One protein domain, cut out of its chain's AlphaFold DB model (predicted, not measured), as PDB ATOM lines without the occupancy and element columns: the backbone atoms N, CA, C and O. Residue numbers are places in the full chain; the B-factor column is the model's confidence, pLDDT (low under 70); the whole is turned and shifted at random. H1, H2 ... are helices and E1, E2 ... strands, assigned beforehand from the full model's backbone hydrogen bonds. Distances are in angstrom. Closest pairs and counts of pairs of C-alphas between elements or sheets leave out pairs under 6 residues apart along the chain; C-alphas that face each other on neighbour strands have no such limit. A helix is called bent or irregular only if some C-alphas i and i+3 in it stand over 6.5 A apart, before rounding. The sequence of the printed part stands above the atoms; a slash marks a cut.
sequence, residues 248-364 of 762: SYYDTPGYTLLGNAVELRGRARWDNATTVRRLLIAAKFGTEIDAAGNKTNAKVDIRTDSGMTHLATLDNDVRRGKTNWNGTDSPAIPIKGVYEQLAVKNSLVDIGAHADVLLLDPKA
ATOM      1  N   SER A 248     -16.898  41.604 -29.024       98.56
ATOM      2  CA  SER A 248     -17.077  40.262 -29.587       98.56
ATOM      3  C   SER A 248     -18.084  39.524 -28.715       98.56
ATOM      4  O   SER A 248     -17.846  39.345 -27.518       98.56
ATOM      5  N   TYR A 249     -19.206  39.116 -29.292       98.69
ATOM      6  CA  TYR A 249     -20.210  38.281 -28.640       98.69
ATOM      7  C   TYR A 249     -19.914  36.813 -28.910       98.69
ATOM      8  O   TYR A 249     -19.579  36.444 -30.035       98.69
ATOM      9  N   TYR A 250     -20.027  35.995 -27.868       98.56
ATOM     10  CA  TYR A 250     -19.661  34.586 -27.885       98.56
ATOM     11  C   TYR A 250     -20.879  33.709 -27.669       98.56
ATOM     12  O   TYR A 250     -21.702  33.996 -26.801       98.56
ATOM     13  N   ASP A 251     -20.927  32.604 -28.401       98.06
ATOM     14  CA  ASP A 251     -21.896  31.535 -28.188       98.06
ATOM     15  C   ASP A 251     -21.276  30.177 -28.558       98.06
ATOM     16  O   ASP A 251     -20.136  30.100 -29.030       98.06
ATOM     17  N   THR A 252     -22.014  29.098 -28.320       94.31
ATOM     18  CA  THR A 252     -21.698  27.773 -28.850       94.31
ATOM     19  C   THR A 252     -22.017  27.703 -30.343       94.31
ATOM     20  O   THR A 252     -22.742  28.557 -30.862       94.31
ATOM     21  N   PRO A 253     -21.522  26.680 -31.068       86.56
ATOM     22  CA  PRO A 253     -21.896  26.474 -32.463       86.56
ATOM     23  C   PRO A 253     -23.412  26.520 -32.696       86.56
ATOM     24  O   PRO A 253     -23.834  27.176 -33.641       86.56
ATOM     25  N   GLY A 254     -24.205  25.936 -31.788       84.31
ATOM     26  CA  GLY A 254     -25.671  25.896 -31.845       84.31
ATOM     27  C   GLY A 254     -26.398  26.948 -30.999       84.31
ATOM     28  O   GLY A 254     -27.498  26.667 -30.530       84.31
ATOM     29  N   TYR A 255     -25.786  28.108 -30.734       94.31
ATOM     30  CA  TYR A 255     -26.422  29.242 -30.041       94.31
ATOM     31  C   TYR A 255     -27.051  28.899 -28.670       94.31
ATOM     32  O   TYR A 255     -28.124  29.379 -28.291       94.31
ATOM     33  N   THR A 256     -26.394  28.021 -27.906       95.00
ATOM     34  CA  THR A 256     -26.903  27.526 -26.618       95.00
ATOM     35  C   THR A 256     -27.030  28.629 -25.565       95.00
ATOM     36  O   THR A 256     -27.941  28.554 -24.736       95.00
ATOM     37  N   LEU A 257     -26.149  29.637 -25.560       97.56
ATOM     38  CA  LEU A 257     -26.224  30.761 -24.621       97.56
ATOM     39  C   LEU A 257     -27.449  31.622 -24.938       97.56
ATOM     40  O   LEU A 257     -28.267  31.842 -24.039       97.56
ATOM     41  N   LEU A 258     -27.629  32.017 -26.203       96.38
ATOM     42  CA  LEU A 258     -28.804  32.758 -26.667       96.38
ATOM     43  C   LEU A 258     -30.108  32.033 -26.297       96.38
ATOM     44  O   LEU A 258     -30.990  32.631 -25.674       96.38
ATOM     45  N   GLY A 259     -30.203  30.728 -26.579       94.38
ATOM     46  CA  GLY A 259     -31.364  29.898 -26.225       94.38
ATOM     47  C   GLY A 259     -31.626  29.780 -24.716       94.38
ATOM     48  O   GLY A 259     -32.720  29.410 -24.296       94.38
ATOM     49  N   ASN A 260     -30.644  30.132 -23.884       95.12
ATOM     50  CA  ASN A 260     -30.732  30.122 -22.425       95.12
ATOM     51  C   ASN A 260     -30.818  31.518 -21.793       95.12
ATOM     52  O   ASN A 260     -30.683  31.615 -20.565       95.12
ATOM     53  N   ALA A 261     -31.069  32.557 -22.601       95.50
ATOM     54  CA  ALA A 261     -31.092  33.966 -22.200       95.50
ATOM     55  C   ALA A 261     -29.785  34.408 -21.519       95.50
ATOM     56  O   ALA A 261     -29.793  35.085 -20.487       95.50
ATOM     57  N   VAL A 262     -28.657  33.978 -22.086       96.38
ATOM     58  CA  VAL A 262     -27.311  34.341 -21.646       96.38
ATOM     59  C   VAL A 262     -26.619  35.114 -22.761       96.38
ATOM     60  O   VAL A 262     -26.522  34.637 -23.884       96.38
ATOM     61  N   GLU A 263     -26.088  36.290 -22.442       97.69
ATOM     62  CA  GLU A 263     -25.190  37.031 -23.329       97.69
ATOM     63  C   GLU A 263     -23.779  36.956 -22.761       97.69
ATOM     64  O   GLU A 263     -23.576  37.333 -21.609       97.69
ATOM     65  N   LEU A 264     -22.793  36.542 -23.555       98.38
ATOM     66  CA  LEU A 264     -21.382  36.604 -23.175       98.38
ATOM     67  C   LEU A 264     -20.617  37.455 -24.181       98.38
ATOM     68  O   LEU A 264     -20.714  37.240 -25.386       98.38
ATOM     69  N   ARG A 265     -19.822  38.409 -23.689       98.38
ATOM     70  CA  ARG A 265     -18.981  39.242 -24.552       98.38
ATOM     71  C   ARG A 265     -17.603  39.527 -23.979       98.38
ATOM     72  O   ARG A 265     -17.436  39.700 -22.769       98.38
ATOM     73  N   GLY A 266     -16.647  39.665 -24.887       98.38
ATOM     74  CA  GLY A 266     -15.374  40.345 -24.672       98.38
ATOM     75  C   GLY A 266     -15.439  41.736 -25.300       98.38
ATOM     76  O   GLY A 266     -15.946  41.886 -26.404       98.38
ATOM     77  N   ARG A 267     -14.940  42.755 -24.605       98.25
ATOM     78  CA  ARG A 267     -14.980  44.159 -25.021       98.25
ATOM     79  C   ARG A 267     -13.588  44.755 -25.033       98.25
ATOM     80  O   ARG A 267     -12.901  44.700 -24.013       98.25
ATOM     81  N   ALA A 268     -13.247  45.446 -26.110       97.81
ATOM     82  CA  ALA A 268     -12.156  46.404 -26.178       97.81
ATOM     83  C   ALA A 268     -12.725  47.830 -26.176       97.81
ATOM     84  O   ALA A 268     -13.452  48.229 -27.085       97.81
ATOM     85  N   ARG A 269     -12.408  48.616 -25.142       97.06
ATOM     86  CA  ARG A 269     -12.744  50.045 -25.074       97.06
ATOM     87  C   ARG A 269     -11.534  50.878 -25.467       97.06
ATOM     88  O   ARG A 269     -10.486  50.818 -24.815       97.06
ATOM     89  N   TRP A 270     -11.724  51.694 -26.487       96.88
ATOM     90  CA  TRP A 270     -10.718  52.565 -27.061       96.88
ATOM     91  C   TRP A 270     -10.791  53.958 -26.425       96.88
ATOM     92  O   TRP A 270     -11.878  54.493 -26.211       96.88
ATOM     93  N   ASP A 271      -9.631  54.539 -26.117       92.69
ATOM     94  CA  ASP A 271      -9.524  55.956 -25.725       92.69
ATOM     95  C   ASP A 271      -9.456  56.869 -26.952       92.69
ATOM     96  O   ASP A 271      -9.867  58.026 -26.915       92.69
ATOM     97  N   ASN A 272      -8.886  56.355 -28.039       92.38
ATOM     98  CA  ASN A 272      -8.730  57.045 -29.310       92.38
ATOM     99  C   ASN A 272      -8.641  56.015 -30.442       92.38
ATOM    100  O   ASN A 272      -8.683  54.811 -30.202       92.38
ATOM    101  N   ALA A 273      -8.439  56.497 -31.667       90.81
ATOM    102  CA  ALA A 273      -8.361  55.691 -32.879       90.81
ATOM    103  C   ALA A 273      -7.412  54.475 -32.823       90.81
ATOM    104  O   ALA A 273      -7.615  53.530 -33.575       90.81
ATOM    105  N   THR A 274      -6.383  54.489 -31.967       90.69
ATOM    106  CA  THR A 274      -5.289  53.497 -31.972       90.69
ATOM    107  C   THR A 274      -4.984  52.871 -30.610       90.69
ATOM    108  O   THR A 274      -4.209  51.922 -30.537       90.69
ATOM    109  N   THR A 275      -5.556  53.393 -29.521       94.44
ATOM    110  CA  THR A 275      -5.226  52.961 -28.157       94.44
ATOM    111  C   THR A 275      -6.429  52.322 -27.479       94.44
ATOM    112  O   THR A 275      -7.412  53.001 -27.172       94.44
ATOM    113  N   VAL A 276      -6.315  51.029 -27.171       95.62
ATOM    114  CA  VAL A 276      -7.257  50.321 -26.300       95.62
ATOM    115  C   VAL A 276      -6.866  50.558 -24.846       95.62
ATOM    116  O   VAL A 276      -5.831  50.083 -24.379       95.62
ATOM    117  N   ARG A 277      -7.714  51.281 -24.115       95.38
ATOM    118  CA  ARG A 277      -7.512  51.560 -22.690       95.38
ATOM    119  C   ARG A 277      -7.886  50.375 -21.826       95.38
ATOM    120  O   ARG A 277      -7.146  50.012 -20.924       95.38
ATOM    121  N   ARG A 278      -9.063  49.804 -22.062       96.50
ATOM    122  CA  ARG A 278      -9.666  48.842 -21.138       96.50
ATOM    123  C   ARG A 278     -10.207  47.642 -21.883       96.50
ATOM    124  O   ARG A 278     -10.890  47.819 -22.889       96.50
ATOM    125  N   LEU A 279      -9.977  46.454 -21.330       97.50
ATOM    126  CA  LEU A 279     -10.731  45.259 -21.701       97.50
ATOM    127  C   LEU A 279     -11.761  44.922 -20.636       97.50
ATOM    128  O   LEU A 279     -11.575  45.222 -19.451       97.50
ATOM    129  N   LEU A 280     -12.836  44.280 -21.071       96.69
ATOM    130  CA  LEU A 280     -13.863  43.733 -20.202       96.69
ATOM    131  C   LEU A 280     -14.331  42.385 -20.746       96.69
ATOM    132  O   LEU A 280     -14.493  42.226 -21.949       96.69
ATOM    133  N   ILE A 281     -14.560  41.429 -19.854       97.44
ATOM    134  CA  ILE A 281     -15.371  40.242 -20.140       97.44
ATOM    135  C   ILE A 281     -16.625  40.405 -19.297       97.44
ATOM    136  O   ILE A 281     -16.515  40.682 -18.102       97.44
ATOM    137  N   ALA A 282     -17.799  40.279 -19.905       96.12
ATOM    138  CA  ALA A 282     -19.062  40.373 -19.189       96.12
ATOM    139  C   ALA A 282     -20.060  39.337 -19.677       96.12
ATOM    140  O   ALA A 282     -20.151  39.074 -20.876       96.12
ATOM    141  N   ALA A 283     -20.829  38.824 -18.727       95.94
ATOM    142  CA  ALA A 283     -21.987  37.992 -18.958       95.94
ATOM    143  C   ALA A 283     -23.236  38.723 -18.461       95.94
ATOM    144  O   ALA A 283     -23.196  39.384 -17.417       95.94
ATOM    145  N   LYS A 284     -24.332  38.612 -19.209       95.00
ATOM    146  CA  LYS A 284     -25.665  39.036 -18.780       95.00
ATOM    147  C   LYS A 284     -26.597  37.837 -18.770       95.00
ATOM    148  O   LYS A 284     -26.524  36.995 -19.662       95.00
ATOM    149  N   PHE A 285     -27.470  37.787 -17.775       93.44
ATOM    150  CA  PHE A 285     -28.395  36.686 -17.554       93.44
ATOM    151  C   PHE A 285     -29.822  37.216 -17.476       93.44
ATOM    152  O   PHE A 285     -30.095  38.164 -16.732       93.44
ATOM    153  N   GLY A 286     -30.720  36.586 -18.236       92.50
ATOM    154  CA  GLY A 286     -32.139  36.925 -18.249       92.50
ATOM    155  C   GLY A 286     -32.399  38.339 -18.757       92.50
ATOM    156  O   GLY A 286     -33.191  39.053 -18.152       92.50
ATOM    157  N   THR A 287     -31.697  38.774 -19.811       92.94
ATOM    158  CA  THR A 287     -31.989  40.071 -20.430       92.94
ATOM    159  C   THR A 287     -33.409  40.058 -20.980       92.94
ATOM    160  O   THR A 287     -33.698  39.362 -21.950       92.94
ATOM    161  N   GLU A 288     -34.268  40.878 -20.390       92.88
ATOM    162  CA  GLU A 288     -35.637  41.100 -20.842       92.88
ATOM    163  C   GLU A 288     -35.820  42.583 -21.145       92.88
ATOM    164  O   GLU A 288     -35.322  43.425 -20.397       92.88
ATOM    165  N   ILE A 289     -36.515  42.891 -22.243       95.31
ATOM    166  CA  ILE A 289     -36.968  44.240 -22.594       95.31
ATOM    167  C   ILE A 289     -38.483  44.168 -22.739       95.31
ATOM    168  O   ILE A 289     -38.992  43.433 -23.586       95.31
ATOM    169  N   ASP A 290     -39.210  44.892 -21.894       94.31
ATOM    170  CA  ASP A 290     -40.666  44.929 -21.987       94.31
ATOM    171  C   ASP A 290     -41.150  45.872 -23.107       94.31
ATOM    172  O   ASP A 290     -40.387  46.606 -23.737       94.31
ATOM    173  N   ALA A 291     -42.462  45.878 -23.359       93.25
ATOM    174  CA  ALA A 291     -43.062  46.725 -24.392       93.25
ATOM    175  C   ALA A 291     -42.912  48.238 -24.127       93.25
ATOM    176  O   ALA A 291     -43.069  49.037 -25.052       93.25
ATOM    177  N   ALA A 292     -42.635  48.639 -22.883       90.75
ATOM    178  CA  ALA A 292     -42.359  50.023 -22.507       90.75
ATOM    179  C   ALA A 292     -40.862  50.375 -22.618       90.75
ATOM    180  O   ALA A 292     -40.492  51.523 -22.376       90.75
ATOM    181  N   GLY A 293     -40.015  49.417 -23.001       95.19
ATOM    182  CA  GLY A 293     -38.571  49.590 -23.114       95.19
ATOM    183  C   GLY A 293     -37.838  49.449 -21.788       95.19
ATOM    184  O   GLY A 293     -36.651  49.759 -21.739       95.19
ATOM    185  N   ASN A 294     -38.490  48.996 -20.712       94.38
ATOM    186  CA  ASN A 294     -37.770  48.702 -19.476       94.38
ATOM    187  C   ASN A 294     -36.959  47.433 -19.685       94.38
ATOM    188  O   ASN A 294     -37.504  46.368 -19.983       94.38
ATOM    189  N   LYS A 295     -35.653  47.561 -19.508       95.19
ATOM    190  CA  LYS A 295     -34.706  46.473 -19.624       95.19
ATOM    191  C   LYS A 295     -34.160  46.126 -18.259       95.19
ATOM    192  O   LYS A 295     -33.671  46.994 -17.535       95.19
ATOM    193  N   THR A 296     -34.197  44.839 -17.938       92.50
ATOM    194  CA  THR A 296     -33.555  44.313 -16.735       92.50
ATOM    195  C   THR A 296     -32.659  43.139 -17.083       92.50
ATOM    196  O   THR A 296     -32.954  42.373 -17.997       92.50
ATOM    197  N   ASN A 297     -31.509  43.045 -16.421       92.56
ATOM    198  CA  ASN A 297     -30.618  41.891 -16.524       92.56
ATOM    199  C   ASN A 297     -29.744  41.787 -15.274       92.56
ATOM    200  O   ASN A 297     -29.358  42.805 -14.698       92.56
ATOM    201  N   ALA A 298     -29.400  40.562 -14.884       90.31
ATOM    202  CA  ALA A 298     -28.286  40.345 -13.969       90.31
ATOM    203  C   ALA A 298     -26.989  40.401 -14.775       90.31
ATOM    204  O   ALA A 298     -26.902  39.797 -15.848       90.31
ATOM    205  N   LYS A 299     -25.978  41.109 -14.276       89.25
ATOM    206  CA  LYS A 299     -24.716  41.295 -14.994       89.25
ATOM    207  C   LYS A 299     -23.529  40.969 -14.113       89.25
ATOM    208  O   LYS A 299     -23.406  41.494 -13.018       89.25
ATOM    209  N   VAL A 300     -22.597  40.198 -14.660       89.25
ATOM    210  CA  VAL A 300     -21.310  39.900 -14.027       89.25
ATOM    211  C   VAL A 300     -20.200  40.316 -14.983       89.25
ATOM    212  O   VAL A 300     -20.219  39.936 -16.154       89.25
ATOM    213  N   ASP A 301     -19.219  41.091 -14.512       92.50
ATOM    214  CA  ASP A 301     -18.085  41.523 -15.334       92.50
ATOM    215  C   ASP A 301     -16.737  41.501 -14.602       92.50
ATOM    216  O   ASP A 301     -16.655  41.597 -13.379       92.50
ATOM    217  N   ILE A 302     -15.664  41.361 -15.383       92.81
ATOM    218  CA  ILE A 302     -14.281  41.618 -14.968       92.81
ATOM    219  C   ILE A 302     -13.628  42.568 -15.969       92.81
ATOM    220  O   ILE A 302     -13.983  42.588 -17.149       92.81
ATOM    221  N   ARG A 303     -12.642  43.349 -15.515       94.25
ATOM    222  CA  ARG A 303     -11.982  44.376 -16.334       94.25
ATOM    223  C   ARG A 303     -10.493  44.516 -16.038       94.25
ATOM    224  O   ARG A 303     -10.056  44.259 -14.919       94.25
ATOM    225  N   THR A 304      -9.746  45.006 -17.024       94.75
ATOM    226  CA  THR A 304      -8.352  45.452 -16.878       94.75
ATOM    227  C   THR A 304      -8.138  46.764 -17.624       94.75
ATOM    228  O   THR A 304      -8.618  46.916 -18.746       94.75
ATOM    229  N   ASP A 305      -7.425  47.714 -17.015       94.88
ATOM    230  CA  ASP A 305      -7.011  48.979 -17.650       94.88
ATOM    231  C   ASP A 305      -5.679  48.838 -18.428       94.88
ATOM    232  O   ASP A 305      -5.121  49.819 -18.909       94.88
ATOM    233  N   SER A 306      -5.167  47.608 -18.574       93.06
ATOM    234  CA  SER A 306      -3.997  47.273 -19.399       93.06
ATOM    235  C   SER A 306      -4.428  46.798 -20.791       93.06
ATOM    236  O   SER A 306      -4.035  45.717 -21.237       93.06
ATOM    237  N   GLY A 307      -5.282  47.584 -21.458       90.81
ATOM    238  CA  GLY A 307      -5.995  47.173 -22.669       90.81
ATOM    239  C   GLY A 307      -5.099  46.613 -23.774       90.81
ATOM    240  O   GLY A 307      -5.277  45.478 -24.214       90.81
ATOM    241  N   MET A 308      -4.077  47.379 -24.154       93.81
ATOM    242  CA  MET A 308      -3.117  47.000 -25.198       93.81
ATOM    243  C   MET A 308      -2.336  45.715 -24.895       93.81
ATOM    244  O   MET A 308      -1.991  44.982 -25.817       93.81
ATOM    245  N   THR A 309      -2.063  45.419 -23.621       95.88
ATOM    246  CA  THR A 309      -1.266  44.248 -23.218       95.88
ATOM    247  C   THR A 309      -2.003  42.938 -23.471       95.88
ATOM    248  O   THR A 309      -1.384  41.937 -23.824       95.88
ATOM    249  N   HIS A 310      -3.323  42.935 -23.282       96.25
ATOM    250  CA  HIS A 310      -4.133  41.715 -23.285       96.25
ATOM    251  C   HIS A 310      -5.078  41.614 -24.485       96.25
ATOM    252  O   HIS A 310      -5.775  40.614 -24.623       96.25
ATOM    253  N   LEU A 311      -5.104  42.619 -25.369       96.00
ATOM    254  CA  LEU A 311      -6.028  42.645 -26.504       96.00
ATOM    255  C   LEU A 311      -5.875  41.400 -27.387       96.00
ATOM    256  O   LEU A 311      -6.865  40.765 -27.731       96.00
ATOM    257  N   ALA A 312      -4.634  41.009 -27.684       95.69
ATOM    258  CA  ALA A 312      -4.339  39.846 -28.520       95.69
ATOM    259  C   ALA A 312      -4.727  38.503 -27.873       95.69
ATOM    260  O   ALA A 312      -4.854  37.507 -28.580       95.69
ATOM    261  N   THR A 313      -4.894  38.454 -26.546       96.56
ATOM    262  CA  THR A 313      -5.286  37.231 -25.829       96.56
ATOM    263  C   THR A 313      -6.761  37.201 -25.460       96.56
ATOM    264  O   THR A 313      -7.212  36.153 -25.015       96.56
ATOM    265  N   LEU A 314      -7.512  38.294 -25.652       97.38
ATOM    266  CA  LEU A 314      -8.894  38.429 -25.186       97.38
ATOM    267  C   LEU A 314      -9.787  37.278 -25.659       97.38
ATOM    268  O   LEU A 314     -10.447  36.646 -24.837       97.38
ATOM    269  N   ASP A 315      -9.764  36.963 -26.953       96.94
ATOM    270  CA  ASP A 315     -10.614  35.906 -27.503       96.94
ATOM    271  C   ASP A 315     -10.236  34.530 -26.948       96.94
ATOM    272  O   ASP A 315     -11.097  33.736 -26.570       96.94
ATOM    273  N   ASN A 316      -8.937  34.259 -26.817       96.88
ATOM    274  CA  ASN A 316      -8.464  33.020 -26.211       96.88
ATOM    275  C   ASN A 316      -8.821  32.939 -24.717       96.88
ATOM    276  O   ASN A 316      -9.219  31.879 -24.241       96.88
ATOM    277  N   ASP A 317      -8.714  34.053 -23.989       97.56
ATOM    278  CA  ASP A 317      -9.092  34.180 -22.579       97.56
ATOM    279  C   ASP A 317     -10.583  33.876 -22.368       97.56
ATOM    280  O   ASP A 317     -10.944  33.154 -21.434       97.56
ATOM    281  N   VAL A 318     -11.450  34.339 -23.276       98.06
ATOM    282  CA  VAL A 318     -12.874  33.993 -23.237       98.06
ATOM    283  C   VAL A 318     -13.086  32.499 -23.483       98.06
ATOM    284  O   VAL A 318     -13.712  31.815 -22.675       98.06
ATOM    285  N   ARG A 319     -12.513  31.949 -24.558       97.69
ATOM    286  CA  ARG A 319     -12.760  30.552 -24.965       97.69
ATOM    287  C   ARG A 319     -12.236  29.516 -23.969       97.69
ATOM    288  O   ARG A 319     -12.815  28.444 -23.848       97.69
ATOM    289  N   ARG A 320     -11.172  29.841 -23.226       96.69
ATOM    290  CA  ARG A 320     -10.610  28.985 -22.161       96.69
ATOM    291  C   ARG A 320     -11.212  29.240 -20.770       96.69
ATOM    292  O   ARG A 320     -10.830  28.577 -19.808       96.69
ATOM    293  N   GLY A 321     -12.077  30.248 -20.630       96.81
ATOM    294  CA  GLY A 321     -12.737  30.609 -19.371       96.81
ATOM    295  C   GLY A 321     -11.837  31.230 -18.299       96.81
ATOM    296  O   GLY A 321     -12.240  31.334 -17.141       96.81
ATOM    297  N   LYS A 322     -10.614  31.642 -18.635       95.56
ATOM    298  CA  LYS A 322      -9.612  32.137 -17.677       95.56
ATOM    299  C   LYS A 322      -8.900  33.363 -18.237       95.56
ATOM    300  O   LYS A 322      -8.778  33.510 -19.445       95.56
ATOM    301  N   THR A 323      -8.404  34.231 -17.361       95.00
ATOM    302  CA  THR A 323      -7.592  35.399 -17.739       95.00
ATOM    303  C   THR A 323      -6.293  35.421 -16.947       95.00
ATOM    304  O   THR A 323      -6.258  34.977 -15.803       95.00
ATOM    305  N   ASN A 324      -5.244  35.996 -17.535       94.62
ATOM    306  CA  ASN A 324      -3.977  36.270 -16.851       94.62
ATOM    307  C   ASN A 324      -3.757  37.783 -16.630       94.62
ATOM    308  O   ASN A 324      -2.628  38.270 -16.589       94.62
ATOM    309  N   TRP A 325      -4.840  38.566 -16.541       93.69
ATOM    310  CA  TRP A 325      -4.766  40.036 -16.502       93.69
ATOM    311  C   TRP A 325      -4.131  40.593 -15.222       93.69
ATOM    312  O   TRP A 325      -3.651  41.722 -15.209       93.69
ATOM    313  N   ASN A 326      -4.121  39.807 -14.146       88.56
ATOM    314  CA  ASN A 326      -3.486  40.138 -12.868       88.56
ATOM    315  C   ASN A 326      -2.134  39.417 -12.676       88.56
ATOM    316  O   ASN A 326      -1.618  39.370 -11.561       88.56
ATOM    317  N   GLY A 327      -1.579  38.823 -13.740       90.06
ATOM    318  CA  GLY A 327      -0.341  38.045 -13.695       90.06
ATOM    319  C   GLY A 327      -0.487  36.628 -13.127       90.06
ATOM    320  O   GLY A 327       0.518  35.931 -13.005       90.06
ATOM    321  N   THR A 328      -1.703  36.192 -12.778       89.69
ATOM    322  CA  THR A 328      -2.013  34.794 -12.449       89.69
ATOM    323  C   THR A 328      -3.155  34.280 -13.311       89.69
ATOM    324  O   THR A 328      -4.198  34.921 -13.421       89.69
ATOM    325  N   ASP A 329      -3.006  33.074 -13.853       92.62
ATOM    326  CA  ASP A 329      -4.065  32.467 -14.643       92.62
ATOM    327  C   ASP A 329      -5.264  32.063 -13.771       92.62
ATOM    328  O   ASP A 329      -5.209  31.092 -13.016       92.62
ATOM    329  N   SER A 330      -6.338  32.847 -13.843       92.00
ATOM    330  CA  SER A 330      -7.465  32.796 -12.908       92.00
ATOM    331  C   SER A 330      -8.796  32.679 -13.653       92.00
ATOM    332  O   SER A 330      -8.912  33.218 -14.756       92.00
ATOM    333  N   PRO A 331      -9.827  32.033 -13.074       93.31
ATOM    334  CA  PRO A 331     -11.161  31.988 -13.670       93.31
ATOM    335  C   PRO A 331     -11.685  33.376 -14.041       93.31
ATOM    336  O   PRO A 331     -11.673  34.303 -13.228       93.31
ATOM    337  N   ALA A 332     -12.185  33.505 -15.268       94.00
ATOM    338  CA  ALA A 332     -12.975  34.649 -15.676       94.00
ATOM    339  C   ALA A 332     -14.377  34.485 -15.081       94.00
ATOM    340  O   ALA A 332     -15.177  33.689 -15.569       94.00
ATOM    341  N   ILE A 333     -14.674  35.217 -14.008       92.38
ATOM    342  CA  ILE A 333     -15.909  35.033 -13.224       92.38
ATOM    343  C   ILE A 333     -17.198  35.073 -14.048       92.38
ATOM    344  O   ILE A 333     -18.034  34.197 -13.833       92.38
ATOM    345  N   PRO A 334     -17.357  35.975 -15.033       94.38
ATOM    346  CA  PRO A 334     -18.547  35.966 -15.877       94.38
ATOM    347  C   PRO A 334     -18.729  34.636 -16.615       94.38
ATOM    348  O   PRO A 334     -19.831  34.107 -16.673       94.38
ATOM    349  N   ILE A 335     -17.639  34.053 -17.119       96.44
ATOM    350  CA  ILE A 335     -17.654  32.807 -17.899       96.44
ATOM    351  C   ILE A 335     -17.899  31.603 -16.997       96.44
ATOM    352  O   ILE A 335     -18.641  30.695 -17.365       96.44
ATOM    353  N   LYS A 336     -17.325  31.617 -15.790       94.19
ATOM    354  CA  LYS A 336     -17.646  30.627 -14.763       94.19
ATOM    355  C   LYS A 336     -19.149  30.636 -14.449       94.19
ATOM    356  O   LYS A 336     -19.750  29.568 -14.427       94.19
ATOM    357  N   GLY A 337     -19.757  31.816 -14.294       92.31
ATOM    358  CA  GLY A 337     -21.204  31.950 -14.092       92.31
ATOM    359  C   GLY A 337     -22.032  31.387 -15.255       92.31
ATOM    360  O   GLY A 337     -22.989  30.653 -15.022       92.31
ATOM    361  N   VAL A 338     -21.623  31.649 -16.506       95.81
ATOM    362  CA  VAL A 338     -22.239  31.037 -17.702       95.81
ATOM    363  C   VAL A 338     -22.174  29.513 -17.640       95.81
ATOM    364  O   VAL A 338     -23.197  28.848 -17.792       95.81
ATOM    365  N   TYR A 339     -20.987  28.960 -17.391       96.50
ATOM    366  CA  TYR A 339     -20.777  27.519 -17.297       96.50
ATOM    367  C   TYR A 339     -21.661  26.884 -16.216       96.50
ATOM    368  O   TYR A 339     -22.382  25.930 -16.492       96.50
ATOM    369  N   GLU A 340     -21.646  27.435 -14.999       93.38
ATOM    370  CA  GLU A 340     -22.417  26.911 -13.866       93.38
ATOM    371  C   GLU A 340     -23.926  26.943 -14.148       93.38
ATOM    372  O   GLU A 340     -24.622  25.964 -13.880       93.38
ATOM    373  N   GLN A 341     -24.433  28.022 -14.755       92.94
ATOM    374  CA  GLN A 341     -25.842  28.124 -15.133       92.94
ATOM    375  C   GLN A 341     -26.243  27.081 -16.186       92.94
ATOM    376  O   GLN A 341     -27.299  26.461 -16.058       92.94
ATOM    377  N   LEU A 342     -25.425  26.875 -17.222       93.75
ATOM    378  CA  LEU A 342     -25.715  25.889 -18.268       93.75
ATOM    379  C   LEU A 342     -25.594  24.450 -17.754       93.75
ATOM    380  O   LEU A 342     -26.428  23.615 -18.107       93.75
ATOM    381  N   ALA A 343     -24.622  24.174 -16.879       91.69
ATOM    382  CA  ALA A 343     -24.465  22.877 -16.224       91.69
ATOM    383  C   ALA A 343     -25.697  22.530 -15.372       91.69
ATOM    384  O   ALA A 343     -26.266  21.452 -15.513       91.69
ATOM    385  N   VAL A 344     -26.185  23.472 -14.553       90.69
ATOM    386  CA  VAL A 344     -27.412  23.286 -13.749       90.69
ATOM    387  C   VAL A 344     -28.638  23.012 -14.627       90.69
ATOM    388  O   VAL A 344     -29.531  22.262 -14.230       90.69
ATOM    389  N   LYS A 345     -28.683  23.588 -15.833       90.81
ATOM    390  CA  LYS A 345     -29.746  23.355 -16.818       90.81
ATOM    391  C   LYS A 345     -29.542  22.094 -17.671       90.81
ATOM    392  O   LYS A 345     -30.370  21.838 -18.541       90.81
ATOM    393  N   ASN A 346     -28.477  21.313 -17.452       93.06
ATOM    394  CA  ASN A 346     -28.075  20.179 -18.300       93.06
ATOM    395  C   ASN A 346     -28.008  20.555 -19.793       93.06
ATOM    396  O   ASN A 346     -28.438  19.799 -20.660       93.06
ATOM    397  N   SER A 347     -27.540  21.772 -20.087       91.94
ATOM    398  CA  SER A 347     -27.418  22.303 -21.454       91.94
ATOM    399  C   SER A 347     -26.011  22.134 -22.037       91.94
ATOM    400  O   SER A 347     -25.754  22.589 -23.147       91.94
ATOM    401  N   LEU A 348     -25.094  21.520 -21.285       91.50
ATOM    402  CA  LEU A 348     -23.740  21.196 -21.728       91.50
ATOM    403  C   LEU A 348     -23.691  19.755 -22.241       91.50
ATOM    404  O   LEU A 348     -24.492  18.916 -21.830       91.50
ATOM    405  N   VAL A 349     -22.765  19.479 -23.158       88.31
ATOM    406  CA  VAL A 349     -22.637  18.172 -23.817       88.31
ATOM    407  C   VAL A 349     -21.320  17.503 -23.452       88.31
ATOM    408  O   VAL A 349     -20.300  18.168 -23.300       88.31
ATOM    409  N   ASP A 350     -21.318  16.179 -23.369       89.88
ATOM    410  CA  ASP A 350     -20.080  15.414 -23.233       89.88
ATOM    411  C   ASP A 350     -19.414  15.253 -24.605       89.88
ATOM    412  O   ASP A 350     -20.071  14.918 -25.594       89.88
ATOM    413  N   ILE A 351     -18.097  15.461 -24.674       86.00
ATOM    414  CA  ILE A 351     -17.315  15.300 -25.907       86.00
ATOM    415  C   ILE A 351     -16.080  14.455 -25.602       86.00
ATOM    416  O   ILE A 351     -15.152  14.867 -24.899       86.00
ATOM    417  N   GLY A 352     -16.064  13.235 -26.142       89.06
ATOM    418  CA  GLY A 352     -14.997  12.271 -25.889       89.06
ATOM    419  C   GLY A 352     -14.879  11.931 -24.399       89.06
ATOM    420  O   GLY A 352     -15.790  11.355 -23.815       89.06
ATOM    421  N   ALA A 353     -13.736  12.256 -23.792       92.75
ATOM    422  CA  ALA A 353     -13.463  12.012 -22.369       92.75
ATOM    423  C   ALA A 353     -13.759  13.223 -21.459       92.75
ATOM    424  O   ALA A 353     -13.496  13.157 -20.252       92.75
ATOM    425  N   HIS A 354     -14.247  14.326 -22.030       94.62
ATOM    426  CA  HIS A 354     -14.557  15.556 -21.312       94.62
ATOM    427  C   HIS A 354     -16.058  15.639 -21.060       94.62
ATOM    428  O   HIS A 354     -16.851  15.509 -21.992       94.62
ATOM    429  N   ALA A 355     -16.423  15.830 -19.793       94.94
ATOM    430  CA  ALA A 355     -17.807  15.986 -19.370       94.94
ATOM    431  C   ALA A 355     -18.188  17.467 -19.291       94.94
ATOM    432  O   ALA A 355     -17.332  18.291 -18.939       94.94
ATOM    433  N   ASP A 356     -19.460  17.767 -19.559       95.06
ATOM    434  CA  ASP A 356     -20.033  19.116 -19.478       95.06
ATOM    435  C   ASP A 356     -19.228  20.147 -20.294       95.06
ATOM    436  O   ASP A 356     -18.803  21.185 -19.791       95.06
ATOM    437  N   VAL A 357     -18.950  19.856 -21.563       95.44
ATOM    438  CA  VAL A 357     -18.107  20.714 -22.396       95.44
ATOM    439  C   VAL A 357     -18.872  21.956 -22.852       95.44
ATOM    440  O   VAL A 357     -19.927  21.876 -23.481       95.44
ATOM    441  N   LEU A 358     -18.281  23.121 -22.588       97.00
ATOM    442  CA  LEU A 358     -18.671  24.415 -23.128       97.00
ATOM    443  C   LEU A 358     -17.638  24.866 -24.171       97.00
ATOM    444  O   LEU A 358     -16.486  25.172 -23.851       97.00
ATOM    445  N   LEU A 359     -18.079  24.930 -25.425       95.19
ATOM    446  CA  LEU A 359     -17.312  25.450 -26.555       95.19
ATOM    447  C   LEU A 359     -17.811  26.839 -26.901       95.19
ATOM    448  O   LEU A 359     -18.953  26.986 -27.315       95.19
ATOM    449  N   LEU A 360     -16.950  27.839 -26.766       96.94
ATOM    450  CA  LEU A 360     -17.266  29.210 -27.152       96.94
ATOM    451  C   LEU A 360     -16.526  29.570 -28.440       96.94
ATOM    452  O   LEU A 360     -15.344  29.244 -28.599       96.94
ATOM    453  N   ASP A 361     -17.217  30.271 -29.330       95.00
ATOM    454  CA  ASP A 361     -16.644  30.977 -30.474       95.00
ATOM    455  C   ASP A 361     -17.185  32.403 -30.528       95.00
ATOM    456  O   ASP A 361     -18.317  32.637 -30.096       95.00
ATOM    457  N   PRO A 362     -16.405  33.360 -31.061       97.25
ATOM    458  CA  PRO A 362     -16.978  34.630 -31.470       97.25
ATOM    459  C   PRO A 362     -18.041  34.354 -32.536       97.25
ATOM    460  O   PRO A 362     -17.772  33.697 -33.542       97.25
ATOM    461  N   LYS A 363     -19.253  34.840 -32.292       96.88
ATOM    462  CA  LYS A 363     -20.402  34.705 -33.187       96.88
ATOM    463  C   LYS A 363     -20.812  36.027 -33.808       96.88
ATOM    464  O   LYS A 363     -21.327  36.015 -34.907       96.88
ATOM    465  N   ALA A 364     -20.555  37.156 -33.153       98.31
ATOM    466  CA  ALA A 364     -20.795  38.473 -33.731       98.31
ATOM    467  C   ALA A 364     -19.754  39.478 -33.238       98.31
ATOM    468  O   ALA A 364     -19.335  39.425 -32.079       98.31
TER     469      ALA A 364
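AT A GLANCE: This is residues 248 to 364 of the 762 residues of an uncharacterized protein of Deltaproteobacteria bacterium (UniProt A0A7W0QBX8). One strongly twisted sheet of five strands makes a wall with H2 and H3 over the same face, while the long hairpin of E3 and E4 bends and reaches out to one far end of the domain. At the opposite end the small hairpin of E5 and E6 lies beyond H3, and H1 sits beside the sheet at its level. The printed part has 117 residues, with three named helices and seven named strands in the order E1 H1 E2 E3 E4 H2 H3 E5 E6 E7; the large sheet runs E4 E3 E2 E1 E7, antiparallel throughout. The class is mixed, helices and strands; the whole is compact, with a radius of gyration of the C-alphas of 15.0 A, and flat, spanning 47 by 41 by 21 A.

IN THESE COORDINATES: Find C-alpha 248 at (-17.077, 40.262, -29.587), where E1 begins, residues 248 to 251. H1 follows at residues 256 to 259. E2, residues 262 to 272, is 30.3 A long. E3, residues 275 to 289, is 33.4 A long and bends by 92 degrees at residue 286. E4, residues 294 to 304, is 29.7 A long and bends by 64 degrees at residue 298. H2 takes residues 307 to 319, 18.1 A, and is irregular: C-alphas 309 and 312 are 7.5 A apart. H3 begins at C-alpha 333, (-15.909, 35.033, -13.224), and runs to residue 344, 16.4 A. E5 is residues 349 to 351, E6 residues 354 to 357, and E7 residues 361 to 364, ending at (-20.795, 38.473, -33.731).

HOW THE PARTS SIT: Look first at E2, E3 and E4, a meander, each strand the antiparallel neighbour of the one before. In the hairpin of E2 and E3, N 267 and O 280 are 2.7 A apart; in that of E3 and E4, N 285 and O 298 are 2.8 A apart. Between E2 and its neighbour E1, N 250 of E1 and O 264 of E2 are within hydrogen-bond range at 2.9 A; between E1 and the edge strand E7, N 249 of E1 and O 364 of E7 are within that range at 2.8 A. H2 and H3 on one face give two layers, helices over a sheet. The closest C-alphas of H2 and E3 are those of Gly 307 and Arg 278, 4.3 A. H3, at a height over the sheet of 9.7 A, runs along the strands; its closest C-alpha to E3 is Pro 334, 5.0 A from that of Ala 283. In H3 every O i to N i+4 pair is within hydrogen-bond range, in H2 5 of 9, and H1 is too short for one. In the hairpin of E5 and E6, N 357 and O 349 are 2.8 A apart.

THE WHOLE: The C-alphas of Ala 292 and Ala 353 are the two farthest apart, at 47.7 A. The printed part has no cut. The link from H2 to H3, residues 320 to 332, is long; the others are tight. The mean pLDDT of the printed part is 94.3, and no printed residue is under 70.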